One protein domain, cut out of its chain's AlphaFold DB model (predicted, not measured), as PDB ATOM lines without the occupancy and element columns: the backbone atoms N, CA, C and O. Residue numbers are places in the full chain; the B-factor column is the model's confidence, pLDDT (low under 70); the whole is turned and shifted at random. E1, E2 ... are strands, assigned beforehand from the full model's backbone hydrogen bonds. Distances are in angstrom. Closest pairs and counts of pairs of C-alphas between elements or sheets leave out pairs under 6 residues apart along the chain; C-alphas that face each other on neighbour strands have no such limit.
ATOM      1  N   PHE A 223     -10.730 -10.133 -12.357       97.75
ATOM      2  CA  PHE A 223      -9.852  -8.969 -12.389       97.75
ATOM      3  C   PHE A 223      -8.797  -9.102 -11.294       97.75
ATOM      4  O   PHE A 223      -9.105  -8.943 -10.111       97.75
ATOM      5  N   LEU A 224      -7.557  -9.381 -11.699       97.50
ATOM      6  CA  LEU A 224      -6.391  -9.315 -10.820       97.50
ATOM      7  C   LEU A 224      -6.151  -7.859 -10.435       97.50
ATOM      8  O   LEU A 224      -6.077  -7.536  -9.256       97.50
ATOM      9  N   SER A 225      -6.136  -6.995 -11.449       97.75
ATOM     10  CA  SER A 225      -5.967  -5.548 -11.340       97.75
ATOM     11  C   SER A 225      -6.877  -4.864 -12.346       97.75
ATOM     12  O   SER A 225      -7.049  -5.361 -13.459       97.75
ATOM     13  N   ARG A 226      -7.424  -3.706 -11.994       97.12
ATOM     14  CA  ARG A 226      -8.166  -2.835 -12.914       97.12
ATOM     15  C   ARG A 226      -7.870  -1.379 -12.618       97.12
ATOM     16  O   ARG A 226      -7.561  -1.050 -11.475       97.12
ATOM     17  N   TRP A 227      -7.992  -0.519 -13.613       97.75
ATOM     18  CA  TRP A 227      -7.824   0.916 -13.436       97.75
ATOM     19  C   TRP A 227      -8.777   1.721 -14.300       97.75
ATOM     20  O   TRP A 227      -9.204   1.293 -15.375       97.75
ATOM     21  N   ASP A 228      -9.096   2.902 -13.792       96.75
ATOM     22  CA  ASP A 228      -9.888   3.907 -14.482       96.75
ATOM     23  C   ASP A 228      -9.012   4.773 -15.417       96.75
ATOM     24  O   ASP A 228      -7.781   4.652 -15.416       96.75
ATOM     25  N   PRO A 229      -9.614   5.676 -16.218       96.88
ATOM     26  CA  PRO A 229      -8.859   6.592 -17.075       96.88
ATOM     27  C   PRO A 229      -7.907   7.543 -16.333       96.88
ATOM     28  O   PRO A 229      -6.983   8.067 -16.955       96.88
ATOM     29  N   ALA A 230      -8.104   7.774 -15.030       95.69
ATOM     30  CA  ALA A 230      -7.192   8.565 -14.206       95.69
ATOM     31  C   ALA A 230      -5.952   7.761 -13.766       95.69
ATOM     32  O   ALA A 230      -5.008   8.332 -13.221       95.69
ATOM     33  N   GLY A 231      -5.922   6.451 -14.034       95.06
ATOM     34  CA  GLY A 231      -4.835   5.552 -13.662       95.06
ATOM     35  C   GLY A 231      -4.922   5.053 -12.219       95.06
ATOM     36  O   GLY A 231      -3.922   4.577 -11.682       95.06
ATOM     37  N   VAL A 232      -6.088   5.147 -11.574       96.44
ATOM     38  CA  VAL A 232      -6.281   4.640 -10.210       96.44
ATOM     39  C   VAL A 232      -6.442   3.124 -10.254       96.44
ATOM     40  O   VAL A 232      -7.424   2.610 -10.782       96.44
ATOM     41  N   VAL A 233      -5.481   2.394  -9.683       97.12
ATOM     42  CA  VAL A 233      -5.479   0.923  -9.664       97.12
ATOM     43  C   VAL A 233      -6.296   0.387  -8.483       97.12
ATOM     44  O   VAL A 233      -6.097   0.788  -7.341       97.12
ATOM     45  N   THR A 234      -7.185  -0.568  -8.753       97.44
ATOM     46  CA  THR A 234      -7.902  -1.390  -7.767       97.44
ATOM     47  C   THR A 234      -7.556  -2.865  -7.977       97.44
ATOM     48  O   THR A 234      -7.444  -3.316  -9.116       97.44
ATOM     49  N   GLY A 235      -7.449  -3.632  -6.891       97.06
ATOM     50  CA  GLY A 235      -7.053  -5.040  -6.927       97.06
ATOM     51  C   GLY A 235      -5.589  -5.206  -6.541       97.06
ATOM     52  O   GLY A 235      -5.122  -4.585  -5.587       97.06
ATOM     53  N   TRP A 236      -4.870  -6.065  -7.248       97.69
ATOM     54  CA  TRP A 236      -3.450  -6.281  -7.021       97.69
ATOM     55  C   TRP A 236      -2.659  -5.027  -7.432       97.69
ATOM     56  O   TRP A 236      -2.886  -4.456  -8.498       97.69
ATOM     57  N   PRO A 237      -1.722  -4.550  -6.605       97.00
ATOM     58  CA  PRO A 237      -0.883  -3.426  -6.975       97.00
ATOM     59  C   PRO A 237       0.081  -3.831  -8.097       97.00
ATOM     60  O   PRO A 237       0.670  -4.917  -8.083       97.00
ATOM     61  N   LEU A 238       0.263  -2.933  -9.065       96.44
ATOM     62  CA  LEU A 238       1.310  -3.058 -10.078       96.44
ATOM     63  C   LEU A 238       2.690  -2.835  -9.442       96.44
ATOM     64  O   LEU A 238       2.823  -2.121  -8.446       96.44
ATOM     65  N   SER A 239       3.723  -3.450 -10.012       94.62
ATOM     66  CA  SER A 239       5.104  -3.176  -9.607       94.62
ATOM     67  C   SER A 239       5.589  -1.831 -10.166       94.62
ATOM     68  O   SER A 239       4.979  -1.253 -11.062       94.62
ATOM     69  N   GLN A 240       6.752  -1.364  -9.705       92.69
ATOM     70  CA  GLN A 240       7.391  -0.129 -10.188       92.69
ATOM     71  C   GLN A 240       7.725  -0.143 -11.693       92.69
ATOM     72  O   GLN A 240       7.968   0.903 -12.289       92.69
ATOM     73  N   SER A 241       7.729  -1.321 -12.320       88.19
ATOM     74  CA  SER A 241       8.002  -1.487 -13.748       88.19
ATOM     75  C   SER A 241       6.789  -1.283 -14.648       88.19
ATOM     76  O   SER A 241       6.933  -1.375 -15.871       88.19
ATOM     77  N   TRP A 242       5.609  -1.045 -14.074       91.75
ATOM     78  CA  TRP A 242       4.351  -1.031 -14.807       91.75
ATOM     79  C   TRP A 242       3.412   0.050 -14.293       91.75
ATOM     80  O   TRP A 242       3.365   0.353 -13.104       91.75
ATOM     81  N   ALA A 243       2.636   0.622 -15.205       93.69
ATOM     82  CA  ALA A 243       1.612   1.598 -14.872       93.69
ATOM     83  C   ALA A 243       0.423   1.482 -15.829       93.69
ATOM     84  O   ALA A 243       0.577   0.974 -16.941       93.69
ATOM     85  N   PRO A 244      -0.748   2.002 -15.451       95.69
ATOM     86  CA  PRO A 244      -1.829   2.262 -16.391       95.69
ATOM     87  C   PRO A 244      -1.393   3.149 -17.561       95.69
ATOM     88  O   PRO A 244      -0.581   4.069 -17.398       95.69
ATOM     89  N   VAL A 245      -1.979   2.915 -18.734       92.50
ATOM     90  CA  VAL A 245      -2.017   3.909 -19.813       92.50
ATOM     91  C   VAL A 245      -3.011   5.001 -19.408       92.50
ATOM     92  O   VAL A 245      -4.195   4.732 -19.214       92.50
ATOM     93  N   LEU A 246      -2.528   6.236 -19.248       91.62
ATOM     94  CA  LEU A 246      -3.365   7.368 -18.839       91.62
ATOM     95  C   LEU A 246      -4.416   7.692 -19.911       91.62
ATOM     96  O   LEU A 246      -4.123   7.659 -21.105       91.62
ATOM     97  N   GLY A 247      -5.632   8.025 -19.478       94.19
ATOM     98  CA  GLY A 247      -6.765   8.300 -20.364       94.19
ATOM     99  C   GLY A 247      -7.511   7.052 -20.850       94.19
ATOM    100  O   GLY A 247      -8.481   7.190 -21.591       94.19
ATOM    101  N   ALA A 248      -7.114   5.848 -20.423       93.44
ATOM    102  CA  ALA A 248      -7.754   4.593 -20.805       93.44
ATOM    103  C   ALA A 248      -8.180   3.767 -19.583       93.44
ATOM    104  O   ALA A 248      -7.466   3.676 -18.590       93.44
ATOM    105  N   THR A 249      -9.336   3.110 -19.682       95.75
ATOM    106  CA  THR A 249      -9.690   2.022 -18.755       95.75
ATOM    107  C   THR A 249      -8.916   0.770 -19.149       95.75
ATOM    108  O   THR A 249      -8.858   0.421 -20.333       95.75
ATOM    109  N   GLY A 250      -8.349   0.078 -18.168       95.50
ATOM    110  CA  GLY A 250      -7.586  -1.140 -18.404       95.50
ATOM    111  C   GLY A 250      -7.619  -2.090 -17.229       95.50
ATOM    112  O   GLY A 250      -8.178  -1.796 -16.170       95.50
ATOM    113  N   TRP A 251      -7.074  -3.275 -17.459       96.06
ATOM    114  CA  TRP A 251      -7.152  -4.364 -16.506       96.06
ATOM    115  C   TRP A 251      -6.180  -5.490 -16.863       96.06
ATOM    116  O   TRP A 251      -5.710  -5.619 -17.995       96.06
ATOM    117  N   ILE A 252      -5.891  -6.308 -15.855       95.50
ATOM    118  CA  ILE A 252      -5.232  -7.604 -15.969       95.50
ATOM    119  C   ILE A 252      -6.183  -8.617 -15.351       95.50
ATOM    120  O   ILE A 252      -6.597  -8.456 -14.200       95.50
ATOM    121  N   ALA A 253      -6.526  -9.655 -16.099       96.38
ATOM    122  CA  ALA A 253      -7.496 -10.641 -15.662       96.38
ATOM    123  C   ALA A 253      -7.057 -12.073 -15.939       96.38
ATOM    124  O   ALA A 253      -6.221 -12.325 -16.806       96.38
ATOM    125  N   ALA A 254      -7.642 -13.000 -15.186       96.25
ATOM    126  CA  ALA A 254      -7.415 -14.428 -15.305       96.25
ATOM    127  C   ALA A 254      -8.736 -15.200 -15.318       96.25
ATOM    128  O   ALA A 254      -9.699 -14.816 -14.655       96.25
ATOM    129  N   GLN A 255      -8.757 -16.323 -16.022       97.00
ATOM    130  CA  GLN A 255      -9.865 -17.276 -16.007       97.00
ATOM    131  C   GLN A 255      -9.313 -18.683 -16.200       97.00
ATOM    132  O   GLN A 255      -8.400 -18.877 -16.997       97.00
ATOM    133  N   ARG A 256      -9.859 -19.676 -15.496       95.38
ATOM    134  CA  ARG A 256      -9.608 -21.089 -15.787       95.38
ATOM    135  C   ARG A 256     -10.900 -21.750 -16.239       95.38
ATOM    136  O   ARG A 256     -11.876 -21.748 -15.493       95.38
ATOM    137  N   THR A 257     -10.851 -22.387 -17.404       94.75
ATOM    138  CA  THR A 257     -11.940 -23.195 -17.964       94.75
ATOM    139  C   THR A 257     -11.391 -24.584 -18.268       94.75
ATOM    140  O   THR A 257     -10.521 -24.760 -19.126       94.75
ATOM    141  N   GLY A 258     -11.847 -25.585 -17.514       89.94
ATOM    142  CA  GLY A 258     -11.284 -26.935 -17.575       89.94
ATOM    143  C   GLY A 258      -9.754 -26.953 -17.351       89.94
ATOM    144  O   GLY A 258      -9.273 -26.497 -16.306       89.94
ATOM    145  N   PRO A 259      -8.953 -27.500 -18.286       88.94
ATOM    146  CA  PRO A 259      -7.501 -27.571 -18.135       88.94
ATOM    147  C   PRO A 259      -6.772 -26.278 -18.525       88.94
ATOM    148  O   PRO A 259      -5.580 -26.174 -18.254       88.94
ATOM    149  N   MET A 260      -7.439 -25.317 -19.169       92.12
ATOM    150  CA  MET A 260      -6.792 -24.118 -19.701       92.12
ATOM    151  C   MET A 260      -6.977 -22.930 -18.768       92.12
ATOM    152  O   MET A 260      -8.070 -22.688 -18.259       92.12
ATOM    153  N   VAL A 261      -5.906 -22.165 -18.588       94.06
ATOM    154  CA  VAL A 261      -5.924 -20.852 -17.948       94.06
ATOM    155  C   VAL A 261      -5.692 -19.814 -19.026       94.06
ATOM    156  O   VAL A 261      -4.778 -19.954 -19.837       94.06
ATOM    157  N   GLN A 262      -6.512 -18.776 -19.026       93.81
ATOM    158  CA  GLN A 262      -6.343 -17.599 -19.852       93.81
ATOM    159  C   GLN A 262      -5.936 -16.411 -18.997       93.81
ATOM    160  O   GLN A 262      -6.452 -16.225 -17.894       93.81
ATOM    161  N   ILE A 263      -5.035 -15.594 -19.528       92.88
ATOM    162  CA  ILE A 263      -4.690 -14.289 -18.980       92.88
ATOM    163  C   ILE A 263      -4.947 -13.258 -20.058       92.88
ATOM    164  O   ILE A 263      -4.632 -13.470 -21.229       92.88
ATOM    165  N   TRP A 264      -5.518 -12.147 -19.635       92.75
ATOM    166  CA  TRP A 264      -5.902 -11.063 -20.506       92.75
ATOM    167  C   TRP A 264      -5.363  -9.747 -19.947       92.75
ATOM    168  O   TRP A 264      -5.384  -9.532 -18.732       92.75
ATOM    169  N   VAL A 265      -4.875  -8.874 -20.822       91.38
ATOM    170  CA  VAL A 265      -4.331  -7.562 -20.458       91.38
ATOM    171  C   VAL A 265      -4.815  -6.504 -21.434       91.38
ATOM    172  O   VAL A 265      -4.820  -6.728 -22.642       91.38
ATOM    173  N   ARG A 266      -5.154  -5.331 -20.899       91.38
ATOM    174  CA  ARG A 266      -5.550  -4.146 -21.661       91.38
ATOM    175  C   ARG A 266      -4.958  -2.884 -21.049       91.38
ATOM    176  O   ARG A 266      -5.038  -2.724 -19.837       91.38
ATOM    177  N   ALA A 267      -4.486  -1.957 -21.886       92.62
ATOM    178  CA  ALA A 267      -4.074  -0.591 -21.520       92.62
ATOM    179  C   ALA A 267      -2.972  -0.524 -20.440       92.62
ATOM    180  O   ALA A 267      -3.030   0.308 -19.531       92.62
ATOM    181  N   LEU A 268      -1.976  -1.413 -20.529       91.06
ATOM    182  CA  LEU A 268      -0.859  -1.536 -19.585       91.06
ATOM    183  C   LEU A 268       0.431  -0.963 -20.185       91.06
ATOM    184  O   LEU A 268       0.923  -1.444 -21.203       91.06
ATOM    185  N   ARG A 269       1.019   0.024 -19.513       88.38
ATOM    186  CA  ARG A 269       2.264   0.684 -19.912       88.38
ATOM    187  C   ARG A 269       3.469   0.101 -19.190       88.38
ATOM    188  O   ARG A 269       3.435  -0.132 -17.977       88.38
ATOM    189  N   LYS A 270       4.563  -0.070 -19.930       85.56
ATOM    190  CA  LYS A 270       5.860  -0.460 -19.370       85.56
ATOM    191  C   LYS A 270       6.642   0.784 -18.942       85.56
ATOM    192  O   LYS A 270       6.757   1.745 -19.694       85.56
ATOM    193  N   LEU A 271       7.240   0.739 -17.754       86.62
ATOM    194  CA  LEU A 271       8.153   1.766 -17.254       86.62
ATOM    195  C   LEU A 271       9.612   1.286 -17.283       86.62
ATOM    196  O   LEU A 271       9.909   0.083 -17.273       86.62
ATOM    197  N   ASN A 272      10.533   2.251 -17.306       82.69
ATOM    198  CA  ASN A 272      11.971   2.006 -17.229       82.69
ATOM    199  C   ASN A 272      12.369   1.697 -15.785       82.69
ATOM    200  O   ASN A 272      12.679   2.596 -15.007       82.69
ATOM    201  N   HIS A 273      12.340   0.414 -15.437       82.38
ATOM    202  CA  HIS A 273      12.736  -0.087 -14.127       82.38
ATOM    203  C   HIS A 273      13.296  -1.519 -14.234       82.38
ATOM    204  O   HIS A 273      13.047  -2.220 -15.225       82.38
ATOM    205  N   THR A 274      14.075  -1.935 -13.230       80.31
ATOM    206  CA  THR A 274      14.818  -3.212 -13.192       80.31
ATOM    207  C   THR A 274      13.988  -4.399 -12.703       80.31
ATOM    208  O   THR A 274      14.421  -5.540 -12.819       80.31
ATOM    209  N   THR A 275      12.794  -4.160 -12.158       82.38
ATOM    210  CA  THR A 275      11.913  -5.226 -11.667       82.38
ATOM    211  C   THR A 275      11.251  -5.963 -12.825       82.38
ATOM    212  O   THR A 275      10.626  -5.356 -13.695       82.38
ATOM    213  N   ASP A 276      11.292  -7.288 -12.797       84.12
ATOM    214  CA  ASP A 276      10.679  -8.087 -13.856       84.12
ATOM    215  C   ASP A 276       9.198  -8.386 -13.614       84.12
ATOM    216  O   ASP A 276       8.470  -8.654 -14.562       84.12
ATOM    217  N   ARG A 277       8.700  -8.318 -12.378       90.00
ATOM    218  CA  ARG A 277       7.304  -8.661 -12.051       90.00
ATOM    219  C   ARG A 277       6.311  -7.622 -12.564       90.00
ATOM    220  O   ARG A 277       6.611  -6.431 -12.571       90.00
ATOM    221  N   VAL A 278       5.126  -8.077 -12.970       92.19
ATOM    222  CA  VAL A 278       4.005  -7.208 -13.373       92.19
ATOM    223  C   VAL A 278       3.301  -6.621 -12.152       92.19
ATOM    224  O   VAL A 278       3.132  -5.408 -12.057       92.19
ATOM    225  N   HIS A 279       2.955  -7.473 -11.192       95.56
ATOM    226  CA  HIS A 279       2.403  -7.068  -9.899       95.56
ATOM    227  C   HIS A 279       3.505  -6.966  -8.840       95.56
ATOM    228  O   HIS A 279       4.614  -7.470  -9.043       95.56
ATOM    229  N   ALA A 280       3.207  -6.310  -7.717       93.94
ATOM    230  CA  ALA A 280       4.111  -6.265  -6.571       93.94
ATOM    231  C   ALA A 280       4.387  -7.671  -5.999       93.94
ATOM    232  O   ALA A 280       3.675  -8.641  -6.278       93.94
ATOM    233  N   ASP A 281       5.429  -7.785  -5.176       92.19
ATOM    234  CA  ASP A 281       5.777  -9.051  -4.537       92.19
ATOM    235  C   ASP A 281       4.628  -9.588  -3.669       92.19
ATOM    236  O   ASP A 281       3.934  -8.842  -2.984       92.19
ATOM    237  N   GLY A 282       4.422 -10.908  -3.719       91.62
ATOM    238  CA  GLY A 282       3.349 -11.599  -2.993       91.62
ATOM    239  C   GLY A 282       2.053 -11.800  -3.787       91.62
ATOM    240  O   GLY A 282       1.255 -12.657  -3.418       91.62
ATOM    241  N   TYR A 283       1.870 -11.109  -4.914       95.75
ATOM    242  CA  TYR A 283       0.678 -11.239  -5.757       95.75
ATOM    243  C   TYR A 283       0.895 -12.256  -6.883       95.75
ATOM    244  O   TYR A 283       1.343 -11.922  -7.982       95.75
ATOM    245  N   ASN A 284       0.592 -13.522  -6.588       95.12
ATOM    246  CA  ASN A 284       0.747 -14.647  -7.509       95.12
ATOM    247  C   ASN A 284      -0.591 -15.348  -7.756       95.12
ATOM    248  O   ASN A 284      -1.452 -15.398  -6.878       95.12
ATOM    249  N   LEU A 285      -0.743 -15.943  -8.940       94.69
ATOM    250  CA  LEU A 285      -1.859 -16.840  -9.226       94.69
ATOM    251  C   LEU A 285      -1.853 -18.035  -8.255       94.69
ATOM    252  O   LEU A 285      -0.784 -18.587  -7.977       94.69
ATOM    253  N   PRO A 286      -3.027 -18.451  -7.749       94.88
ATOM    254  CA  PRO A 286      -3.112 -19.548  -6.798       94.88
ATOM    255  C   PRO A 286      -2.756 -20.890  -7.453       94.88
ATOM    256  O   PRO A 286      -2.851 -21.037  -8.680       94.88
ATOM    257  N   PRO A 287      -2.412 -21.910  -6.641       92.06
ATOM    258  CA  PRO A 287      -2.333 -23.286  -7.110       92.06
ATOM    259  C   PRO A 287      -3.580 -23.665  -7.913       92.06
ATOM    260  O   PRO A 287      -4.704 -23.332  -7.542       92.06
ATOM    261  N   GLY A 288      -3.368 -24.327  -9.047       92.31
ATOM    262  CA  GLY A 288      -4.425 -24.634 -10.007       92.31
ATOM    263  C   GLY A 288      -4.605 -23.586 -11.101       92.31
ATOM    264  O   GLY A 288      -5.214 -23.893 -12.117       92.31
ATOM    265  N   MET A 289      -4.058 -22.380 -10.966       94.56
ATOM    266  CA  MET A 289      -3.957 -21.419 -12.074       94.56
ATOM    267  C   MET A 289      -2.521 -21.241 -12.573       94.56
ATOM    268  O   MET A 289      -2.282 -20.439 -13.464       94.56
ATOM    269  N   THR A 290      -1.560 -21.988 -12.027       93.50
ATOM    270  CA  THR A 290      -0.159 -21.938 -12.454       93.50
ATOM    271  C   THR A 290       0.131 -22.953 -13.569       93.50
ATOM    272  O   THR A 290      -0.468 -24.036 -13.591       93.50
ATOM    273  N   PRO A 291       1.039 -22.638 -14.509       91.62
ATOM    274  CA  PRO A 291       1.448 -23.572 -15.552       91.62
ATOM    275  C   PRO A 291       2.401 -24.654 -15.014       91.62
ATOM    276  O   PRO A 291       3.052 -24.475 -13.985       91.62
ATOM    277  N   TYR A 292       2.523 -25.777 -15.736       86.81
ATOM    278  CA  TYR A 292       3.476 -26.857 -15.410       86.81
ATOM    279  C   TYR A 292       4.947 -26.419 -15.540       86.81
ATOM    280  O   TYR A 292       5.798 -26.808 -14.743       86.81
ATOM    281  N   GLN A 293       5.246 -25.592 -16.540       86.88
ATOM    282  CA  GLN A 293       6.549 -24.970 -16.775       86.88
ATOM    283  C   GLN A 293       6.345 -23.476 -17.001       86.88
ATOM    284  O   GLN A 293       5.235 -23.053 -17.308       86.88
ATOM    285  N   ALA A 294       7.394 -22.668 -16.859       81.31
ATOM    286  CA  ALA A 294       7.286 -21.252 -17.184       81.31
ATOM    287  C   ALA A 294       6.887 -21.099 -18.661       81.31
ATOM    288  O   ALA A 294       7.614 -21.541 -19.550       81.31
ATOM    289  N   THR A 295       5.726 -20.502 -18.915       77.50
ATOM    290  CA  THR A 295       5.199 -20.327 -20.271       77.50
ATOM    291  C   THR A 295       5.468 -18.902 -20.728       77.50
ATOM    292  O   THR A 295       4.823 -17.980 -20.207       77.50
ATOM    293  N   PRO A 296       6.409 -18.686 -21.665       69.94
ATOM    294  CA  PRO A 296       6.564 -17.385 -22.278       69.94
ATOM    295  C   PRO A 296       5.431 -17.136 -23.258       69.94
ATOM    296  O   PRO A 296       5.107 -17.999 -24.074       69.94
ATOM    297  N   VAL A 297       4.840 -15.946 -23.195       66.12
ATOM    298  CA  VAL A 297       3.794 -15.554 -24.134       66.12
ATOM    299  C   VAL A 297       4.189 -14.280 -24.849       66.12
ATOM    300  O   VAL A 297       4.406 -13.239 -24.232       66.12
ATOM    301  N   LEU A 298       4.261 -14.386 -26.175       66.00
ATOM    302  CA  LEU A 298       4.512 -13.280 -27.085       66.00
ATOM    303  C   LEU A 298       3.198 -12.550 -27.377       66.00
ATOM    304  O   LEU A 298       2.279 -13.121 -27.959       66.00
ATOM    305  N   ALA A 299       3.138 -11.277 -27.004       62.16
ATOM    306  CA  ALA A 299       2.097 -10.347 -27.403       62.16
ATOM    307  C   ALA A 299       2.684  -9.369 -28.428       62.16
ATOM    308  O   ALA A 299       3.582  -8.585 -28.105       62.16
ATOM    309  N   GLN A 300       2.191  -9.405 -29.668       61.12
ATOM    310  CA  GLN A 300       2.475  -8.349 -30.637       61.12
ATOM    311  C   GLN A 300       1.510  -7.192 -30.384       61.12
ATOM    312  O   GLN A 300       0.297  -7.365 -30.436       61.12
ATOM    313  N   ILE A 301       2.058  -6.017 -30.091       66.25
ATOM    314  CA  ILE A 301       1.281  -4.867 -29.604       66.25
ATOM    315  C   ILE A 301       1.248  -3.725 -30.636       66.25
ATOM    316  O   ILE A 301       0.520  -2.746 -30.501       66.25
ATOM    317  N   GLY A 302       2.014  -3.871 -31.717       61.53
ATOM    318  CA  GLY A 302       2.046  -2.949 -32.841       61.53
ATOM    319  C   GLY A 302       2.954  -3.459 -33.956       61.53
ATOM    320  O   GLY A 302       3.459  -4.587 -33.916       61.53
ATOM    321  N   VAL A 303       3.184  -2.623 -34.966       56.38
ATOM    322  CA  VAL A 303       4.124  -2.934 -36.049       56.38
ATOM    323  C   VAL A 303       5.550  -2.878 -35.487       56.38
ATOM    324  O   VAL A 303       6.001  -1.830 -35.037       56.38
ATOM    325  N   GLY A 304       6.244  -4.019 -35.458       57.88
ATOM    326  CA  GLY A 304       7.642  -4.117 -35.009       57.88
ATOM    327  C   GLY A 304       7.871  -4.128 -33.489       57.88
ATOM    328  O   GLY A 304       9.021  -4.134 -33.064       57.88
ATOM    329  N   THR A 305       6.814  -4.156 -32.667       61.03
ATOM    330  CA  THR A 305       6.914  -4.171 -31.196       61.03
ATOM    331  C   THR A 305       6.332  -5.451 -30.604       61.03
ATOM    332  O   THR A 305       5.139  -5.735 -30.758       61.03
ATOM    333  N   VAL A 306       7.169  -6.189 -29.872       61.78
ATOM    334  CA  VAL A 306       6.782  -7.395 -29.132       61.78
ATOM    335  C   VAL A 306       7.049  -7.172 -27.648       61.78
ATOM    336  O   VAL A 306       8.165  -6.835 -27.247       61.78
ATOM    337  N   MET A 307       6.030  -7.387 -26.821       71.12
ATOM    338  CA  MET A 307       6.218  -7.570 -25.386       71.12
ATOM    339  C   MET A 307       5.972  -9.032 -25.061       71.12
ATOM    340  O   MET A 307       5.077  -9.671 -25.610       71.12
ATOM    341  N   THR A 308       6.764  -9.561 -24.142       73.38
ATOM    342  CA  THR A 308       6.544 -10.897 -23.604       73.38
ATOM    343  C   THR A 308       6.138 -10.760 -22.148       73.38
ATOM    344  O   THR A 308       6.841 -10.099 -21.378       73.38
ATOM    345  N   ILE A 309       5.016 -11.369 -21.772       80.62
ATOM    346  CA  ILE A 309       4.659 -11.593 -20.370       80.62
ATOM    347  C   ILE A 309       4.711 -13.101 -20.145       80.62
ATOM    348  O   ILE A 309       4.121 -13.883 -20.884       80.62
ATOM    349  N   ASN A 310       5.461 -13.510 -19.134       85.69
ATOM    350  CA  ASN A 310       5.596 -14.890 -18.712       85.69
ATOM    351  C   ASN A 310       4.722 -15.127 -17.487       85.69
ATOM    352  O   ASN A 310       4.591 -14.250 -16.631       85.69
ATOM    353  N   VAL A 311       4.213 -16.347 -17.358       89.81
ATOM    354  CA  VAL A 311       3.685 -16.843 -16.085       89.81
ATOM    355  C   VAL A 311       4.666 -17.875 -15.551       89.81
ATOM    356  O   VAL A 311       4.963 -18.866 -16.219       89.81
ATOM    357  N   SER A 312       5.224 -17.622 -14.366       90.25
ATOM    358  CA  SER A 312       6.120 -18.574 -13.711       90.25
ATOM    359  C   SER A 312       5.339 -19.755 -13.132       90.25
ATOM    360  O   SER A 312       4.139 -19.660 -12.872       90.25
ATOM    361  N   THR A 313       6.023 -20.863 -12.848       90.94
ATOM    362  CA  THR A 313       5.428 -22.017 -12.146       90.94
ATOM    363  C   THR A 313       4.919 -21.660 -10.743       90.94
ATOM    364  O   THR A 313       4.003 -22.302 -10.236       90.94
ATOM    365  N   GLY A 314       5.466 -20.597 -10.140       91.00
ATOM    366  CA  GLY A 314       4.987 -20.008  -8.888       91.00
ATOM    367  C   GLY A 314       3.817 -19.027  -9.045       91.00
ATOM    368  O   GLY A 314       3.436 -18.405  -8.062       91.00
ATOM    369  N   GLY A 315       3.275 -18.842 -10.256       91.75
ATOM    370  CA  GLY A 315       2.100 -18.003 -10.520       91.75
ATOM    371  C   GLY A 315       2.378 -16.507 -10.664       91.75
ATOM    372  O   GLY A 315       1.439 -15.724 -10.807       91.75
ATOM    373  N   SER A 316       3.643 -16.087 -10.641       92.69
ATOM    374  CA  SER A 316       4.005 -14.688 -10.865       92.69
ATOM    375  C   SER A 316       3.909 -14.351 -12.345       92.69
ATOM    376  O   SER A 316       4.463 -15.070 -13.177       92.69
ATOM    377  N   LEU A 317       3.310 -13.206 -12.661       91.94
ATOM    378  CA  LEU A 317       3.431 -12.604 -13.985       91.94
ATOM    379  C   LEU A 317       4.735 -11.807 -14.031       91.94
ATOM    380  O   LEU A 317       4.959 -10.944 -13.176       91.94
ATOM    381  N   THR A 318       5.602 -12.096 -14.994       88.06
ATOM    382  CA  THR A 318       6.880 -11.397 -15.171       88.06
ATOM    383  C   THR A 318       7.079 -10.977 -16.614       88.06
ATOM    384  O   THR A 318       6.478 -11.519 -17.533       88.06
ATOM    385  N   ARG A 319       7.965 -10.020 -16.834       79.31
ATOM    386  CA  ARG A 319       8.509  -9.697 -18.140       79.31
ATOM    387  C   ARG A 319       9.227 -10.925 -18.694       79.31
ATOM    388  O   ARG A 319       9.957 -11.605 -17.972       79.31
ATOM    389  N   GLY A 320       9.000 -11.214 -19.968       67.12
ATOM    390  CA  GLY A 320       9.763 -12.211 -20.696       67.12
ATOM    391  C   GLY A 320      10.981 -11.604 -21.368       67.12
ATOM    392  O   GLY A 320      10.892 -10.580 -22.045       67.12
ATOM    393  N   TYR A 321      12.119 -12.262 -21.180       62.56
ATOM    394  CA  TYR A 321      13.308 -12.059 -21.989       62.56
ATOM    395  C   TYR A 321      13.176 -12.979 -23.197       62.56
ATOM    396  O   TYR A 321      13.268 -14.198 -23.070       62.56
ATOM    397  N   GLY A 322      12.860 -12.417 -24.362       51.34
ATOM    398  CA  GLY A 322      12.863 -13.207 -25.589       51.34
ATOM    399  C   GLY A 322      14.257 -13.790 -25.846       51.34
ATOM    400  O   GLY A 322      15.264 -13.178 -25.494       51.34
ATOM    401  N   ASN A 323      14.323 -14.925 -26.546       43.28
ATOM    402  CA  ASN A 323      15.573 -15.556 -27.002       43.28
ATOM    403  C   ASN A 323      16.397 -14.685 -27.987       43.28
ATOM    404  O   ASN A 323      17.407 -15.140 -28.510       43.28
ATOM    405  N   GLN A 324      15.969 -13.448 -28.275       45.59
ATOM    406  CA  GLN A 324      16.605 -12.540 -29.233       45.59
ATOM    407  C   GLN A 324      17.210 -11.266 -28.624       45.59
ATOM    408  O   GLN A 324      17.632 -10.397 -29.378       45.59
ATOM    409  N   GLY A 325      17.248 -11.092 -27.297       46.66
ATOM    410  CA  GLY A 325      17.872  -9.896 -26.699       46.66
ATOM    411  C   GLY A 325      17.254  -8.555 -27.138       46.66
ATOM    412  O   GLY A 325      17.810  -7.497 -26.854       46.66
ATOM    413  N   ALA A 326      16.106  -8.585 -27.825       46.97
ATOM    414  CA  ALA A 326      15.423  -7.395 -28.293       46.97
ATOM    415  C   ALA A 326      14.759  -6.703 -27.091       46.97
ATOM    416  O   ALA A 326      14.024  -7.356 -26.339       46.97
ATOM    417  N   PRO A 327      14.996  -5.398 -26.875       51.25
ATOM    418  CA  PRO A 327      14.339  -4.668 -25.807       51.25
ATOM    419  C   PRO A 327      12.824  -4.705 -26.036       51.25
ATOM    420  O   PRO A 327      12.315  -4.250 -27.060       51.25
ATOM    421  N   THR A 328      12.090  -5.261 -25.069       55.28
ATOM    422  CA  THR A 328      10.624  -5.182 -25.014       55.28
ATOM    423  C   THR A 328      10.238  -3.710 -24.884       55.28
ATOM    424  O   THR A 328      10.286  -3.156 -23.790       55.28
ATOM    425  N   THR A 329       9.934  -3.024 -25.978       58.28
ATOM    426  CA  THR A 329       9.741  -1.565 -25.962       58.28
ATOM    427  C   THR A 329       8.321  -1.263 -26.406       58.28
ATOM    428  O   THR A 329       8.049  -1.397 -27.585       58.28
ATOM    429  N   GLY A 330       7.406  -0.909 -25.498       69.06
ATOM    430  CA  GLY A 330       6.043  -0.500 -25.867       69.06
ATOM    431  C   GLY A 330       4.987  -0.720 -24.783       69.06
ATOM    432  O   GLY A 330       5.237  -1.430 -23.810       69.06
ATOM    433  N   ASP A 331       3.813  -0.121 -24.988       80.69
ATOM    434  CA  ASP A 331       2.639  -0.177 -24.105       80.69
ATOM    435  C   ASP A 331       1.566  -1.079 -24.710       80.69
ATOM    436  O   ASP A 331       1.248  -0.926 -25.887       80.69
ATOM    437  N   ILE A 332       0.969  -1.971 -23.915       82.44
ATOM    438  CA  ILE A 332      -0.195  -2.778 -24.307       82.44
ATOM    439  C   ILE A 332      -1.411  -1.862 -24.414       82.44
ATOM    440  O   ILE A 332      -2.090  -1.627 -23.424       82.44
ATOM    441  N   ASN A 333      -1.704  -1.363 -25.615       80.44
ATOM    442  CA  ASN A 333      -2.830  -0.448 -25.860       80.44
ATOM    443  C   ASN A 333      -4.121  -1.143 -26.335       80.44
ATOM    444  O   ASN A 333      -5.161  -0.496 -26.437       80.44
ATOM    445  N   GLN A 334      -4.069  -2.444 -26.623       81.94
ATOM    446  CA  GLN A 334      -5.205  -3.252 -27.084       81.94
ATOM    447  C   GLN A 334      -5.457  -4.427 -26.136       81.94
ATOM    448  O   GLN A 334      -4.625  -4.712 -25.274       81.94
ATOM    449  N   ASP A 335      -6.600  -5.095 -26.293       86.50
ATOM    450  CA  ASP A 335      -6.900  -6.327 -25.565       86.50
ATOM    451  C   ASP A 335      -6.012  -7.454 -26.101       86.50
ATOM    452  O   ASP A 335      -6.102  -7.834 -27.269       86.50
ATOM    453  N   VAL A 336      -5.151  -7.993 -25.243       85.56
ATOM    454  CA  VAL A 336      -4.321  -9.152 -25.570       85.56
ATOM    455  C   VAL A 336      -4.661 -10.288 -24.625       85.56
ATOM    456  O   VAL A 336      -4.709 -10.094 -23.412       85.56
ATOM    457  N   ALA A 337      -4.856 -11.477 -25.187       87.12
ATOM    458  CA  ALA A 337      -5.143 -12.694 -24.448       87.12
ATOM    459  C   ALA A 337      -4.105 -13.767 -24.744       87.12
ATOM    460  O   ALA A 337      -3.603 -13.882 -25.863       87.12
ATOM    461  N   TRP A 338      -3.850 -14.615 -23.760       87.69
ATOM    462  CA  TRP A 338      -3.101 -15.840 -23.965       87.69
ATOM    463  C   TRP A 338      -3.598 -16.959 -23.088       87.69
ATOM    464  O   TRP A 338      -4.204 -16.724 -22.047       87.69
ATOM    465  N   SER A 339      -3.318 -18.185 -23.521       90.31
ATOM    466  CA  SER A 339      -3.735 -19.393 -22.830       90.31
ATOM    467  C   SER A 339      -2.559 -20.322 -22.582       90.31
ATOM    468  O   SER A 339      -1.617 -20.383 -23.371       90.31
ATOM    469  N   TYR A 340      -2.619 -21.043 -21.472       91.31
ATOM    470  CA  TYR A 340      -1.702 -22.127 -21.161       91.31
ATOM    471  C   TYR A 340      -2.443 -23.229 -20.405       91.31
ATOM    472  O   TYR A 340      -3.417 -22.952 -19.698       91.31
ATOM    473  N   PRO A 341      -1.993 -24.487 -20.516       91.38
ATOM    474  CA  PRO A 341      -2.512 -25.541 -19.668       91.38
ATOM    475  C   PRO A 341      -2.096 -25.276 -18.216       91.38
ATOM    476  O   PRO A 341      -0.918 -25.044 -17.925       91.38
ATOM    477  N   ALA A 342      -3.056 -25.344 -17.294       89.50
ATOM    478  CA  ALA A 342      -2.751 -25.460 -15.873       89.50
ATOM    479  C   ALA A 342      -1.880 -26.702 -15.646       89.50
ATOM    480  O   ALA A 342      -1.984 -27.691 -16.378       89.50
ATOM    481  N   SER A 343      -1.033 -26.670 -14.617       83.69
ATOM    482  CA  SER A 343      -0.248 -27.846 -14.249       83.69
ATOM    483  C   SER A 343      -1.156 -29.068 -14.078       83.69
ATOM    484  O   SER A 343      -2.120 -29.033 -13.315       83.69
ATOM    485  N   SER A 344      -0.839 -30.163 -14.776       73.56
ATOM    486  CA  SER A 344      -1.627 -31.406 -14.753       73.56
ATOM    487  C   SER A 344      -1.658 -32.076 -13.375       73.56
ATOM    488  O   SER A 344      -2.519 -32.920 -13.111       73.56
ATOM    489  N   THR A 345      -0.729 -31.689 -12.497       76.06
ATOM    490  CA  THR A 345      -0.645 -32.117 -11.098       76.06
ATOM    491  C   THR A 345      -1.295 -31.132 -10.129       76.06
ATOM    492  O   THR A 345      -1.515 -31.491  -8.974       76.06
ATOM    493  N   ALA A 346      -1.617 -29.909 -10.562       78.31
ATOM    494  CA  ALA A 346      -2.243 -28.926  -9.694       78.31
ATOM    495  C   ALA A 346      -3.764 -29.165  -9.613       78.31
ATOM    496  O   ALA A 346      -4.425 -29.283 -10.653       78.31
ATOM    497  N   PRO A 347      -4.343 -29.212  -8.399       88.06
ATOM    498  CA  PRO A 347      -5.787 -29.340  -8.229       88.06
ATOM    499  C   PRO A 347      -6.527 -28.123  -8.809       88.06
ATOM    500  O   PRO A 347      -5.920 -27.126  -9.211       88.06
ATOM    501  N   TRP A 348      -7.856 -28.191  -8.885       94.12
ATOM    502  CA  TRP A 348      -8.655 -26.986  -9.132       94.12
ATOM    503  C   TRP A 348      -8.393 -25.946  -8.027       94.12
ATOM    504  O   TRP A 348      -8.170 -26.354  -6.884       94.12
ATOM    505  N   PRO A 349      -8.390 -24.631  -8.320       94.12
ATOM    506  CA  PRO A 349      -8.086 -23.628  -7.308       94.12
ATOM    507  C   PRO A 349      -9.058 -23.689  -6.126       94.12
ATOM    508  O   PRO A 349     -10.278 -23.663  -6.294       94.12
ATOM    509  N   THR A 350      -8.513 -23.735  -4.910       92.56
ATOM    510  CA  THR A 350      -9.292 -23.658  -3.661       92.56
ATOM    511  C   THR A 350      -9.596 -22.218  -3.249       92.56
ATOM    512  O   THR A 350     -10.435 -21.984  -2.382       92.56
ATOM    513  N   THR A 351      -8.941 -21.254  -3.891       93.19
ATOM    514  CA  THR A 351      -9.190 -19.816  -3.784       93.19
ATOM    515  C   THR A 351      -9.086 -19.201  -5.173       93.19
ATOM    516  O   THR A 351      -8.331 -19.690  -6.017       93.19
ATOM    517  N   LEU A 352      -9.855 -18.143  -5.425       95.62
ATOM    518  CA  LEU A 352      -9.820 -17.428  -6.696       95.62
ATOM    519  C   LEU A 352      -9.042 -16.121  -6.543       95.62
ATOM    520  O   LEU A 352      -9.186 -15.451  -5.519       95.62
ATOM    521  N   PRO A 353      -8.205 -15.756  -7.527       95.31
ATOM    522  CA  PRO A 353      -7.458 -14.516  -7.459       95.31
ATOM    523  C   PRO A 353      -8.367 -13.322  -7.759       95.31
ATOM    524  O   PRO A 353      -9.387 -13.454  -8.438       95.31
ATOM    525  N   GLY A 354      -7.950 -12.141  -7.306       94.69
ATOM    526  CA  GLY A 354      -8.602 -10.889  -7.672       94.69
ATOM    527  C   GLY A 354     -10.082 -10.814  -7.280       94.69
ATOM    528  O   GLY A 354     -10.505 -11.331  -6.248       94.69
ATOM    529  N   THR A 355     -10.870 -10.136  -8.112       95.69
ATOM    530  CA  THR A 355     -12.320  -9.939  -7.928       95.69
ATOM    531  C   THR A 355     -13.097 -10.475  -9.125       95.69
ATOM    532  O   THR A 355     -12.547 -10.568 -10.220       95.69
ATOM    533  N   ALA A 356     -14.359 -10.868  -8.928       93.56
ATOM    534  CA  ALA A 356     -15.237 -11.215 -10.049       93.56
ATOM    535  C   ALA A 356     -15.429 -10.000 -10.969       93.56
ATOM    536  O   ALA A 356     -15.480  -8.868 -10.478       93.56
ATOM    537  N   ALA A 357     -15.496 -10.256 -12.275       85.38
ATOM    538  CA  ALA A 357     -15.808  -9.236 -13.264       85.38
ATOM    539  C   ALA A 357     -17.267  -8.791 -13.233       85.38
ATOM    540  O   ALA A 357     -18.134  -9.640 -12.928       85.38
TER     541      ALA A 357
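Overview. This is residues 223 to 357 of the 357 residues of an uncharacterized protein of Nocardioides soli (UniProt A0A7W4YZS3). With little regular structure, this is a sandwich, two sheets partly face to face: the twisted E2 E1 E4 E5 E10 and the smaller E7 E8 E9, with the pair E3 E6 at one end. The 135 printed residues have ten named strands, E1 to E10 along the chain, holding 53 residues, and no named helix: all strand, each sheet antiparallel. It is compact, radius of gyration of the C-alphas 14.1 A, spans 38 by 34 by 24 A.

Along the chain. Find C-alpha 250 at (-7.586, -1.140, -18.404); E4 runs 22.5 A to 257. Its sheet adds E1, 223 to 227, E2, 233 to 235, E5, 260 to 266, and E10, 336 to 341, ending at (-2.512, -25.541, -19.668). Then find E7, 295 to 302, E8, 305 to 311, E9, 317 to 319, E3, 242 to 244, and E6, 268 to 270.

Arrangement. In the hairpin E4 and E5, N 253 and O 264, 2.9 A, are within hydrogen-bond range. E7 E8 E9 is a meander, each strand the antiparallel neighbour of the one before. Across the sandwich, the closest C-alphas of E7 and E10, Ala 299 and Val 336, are 6.8 A apart.

Size, cuts and confidence. The printed part has no cut; links E6 to E7 and E9 to E10 are long. Residues 296 to 306 and 320 to 330 have pLDDT under 70.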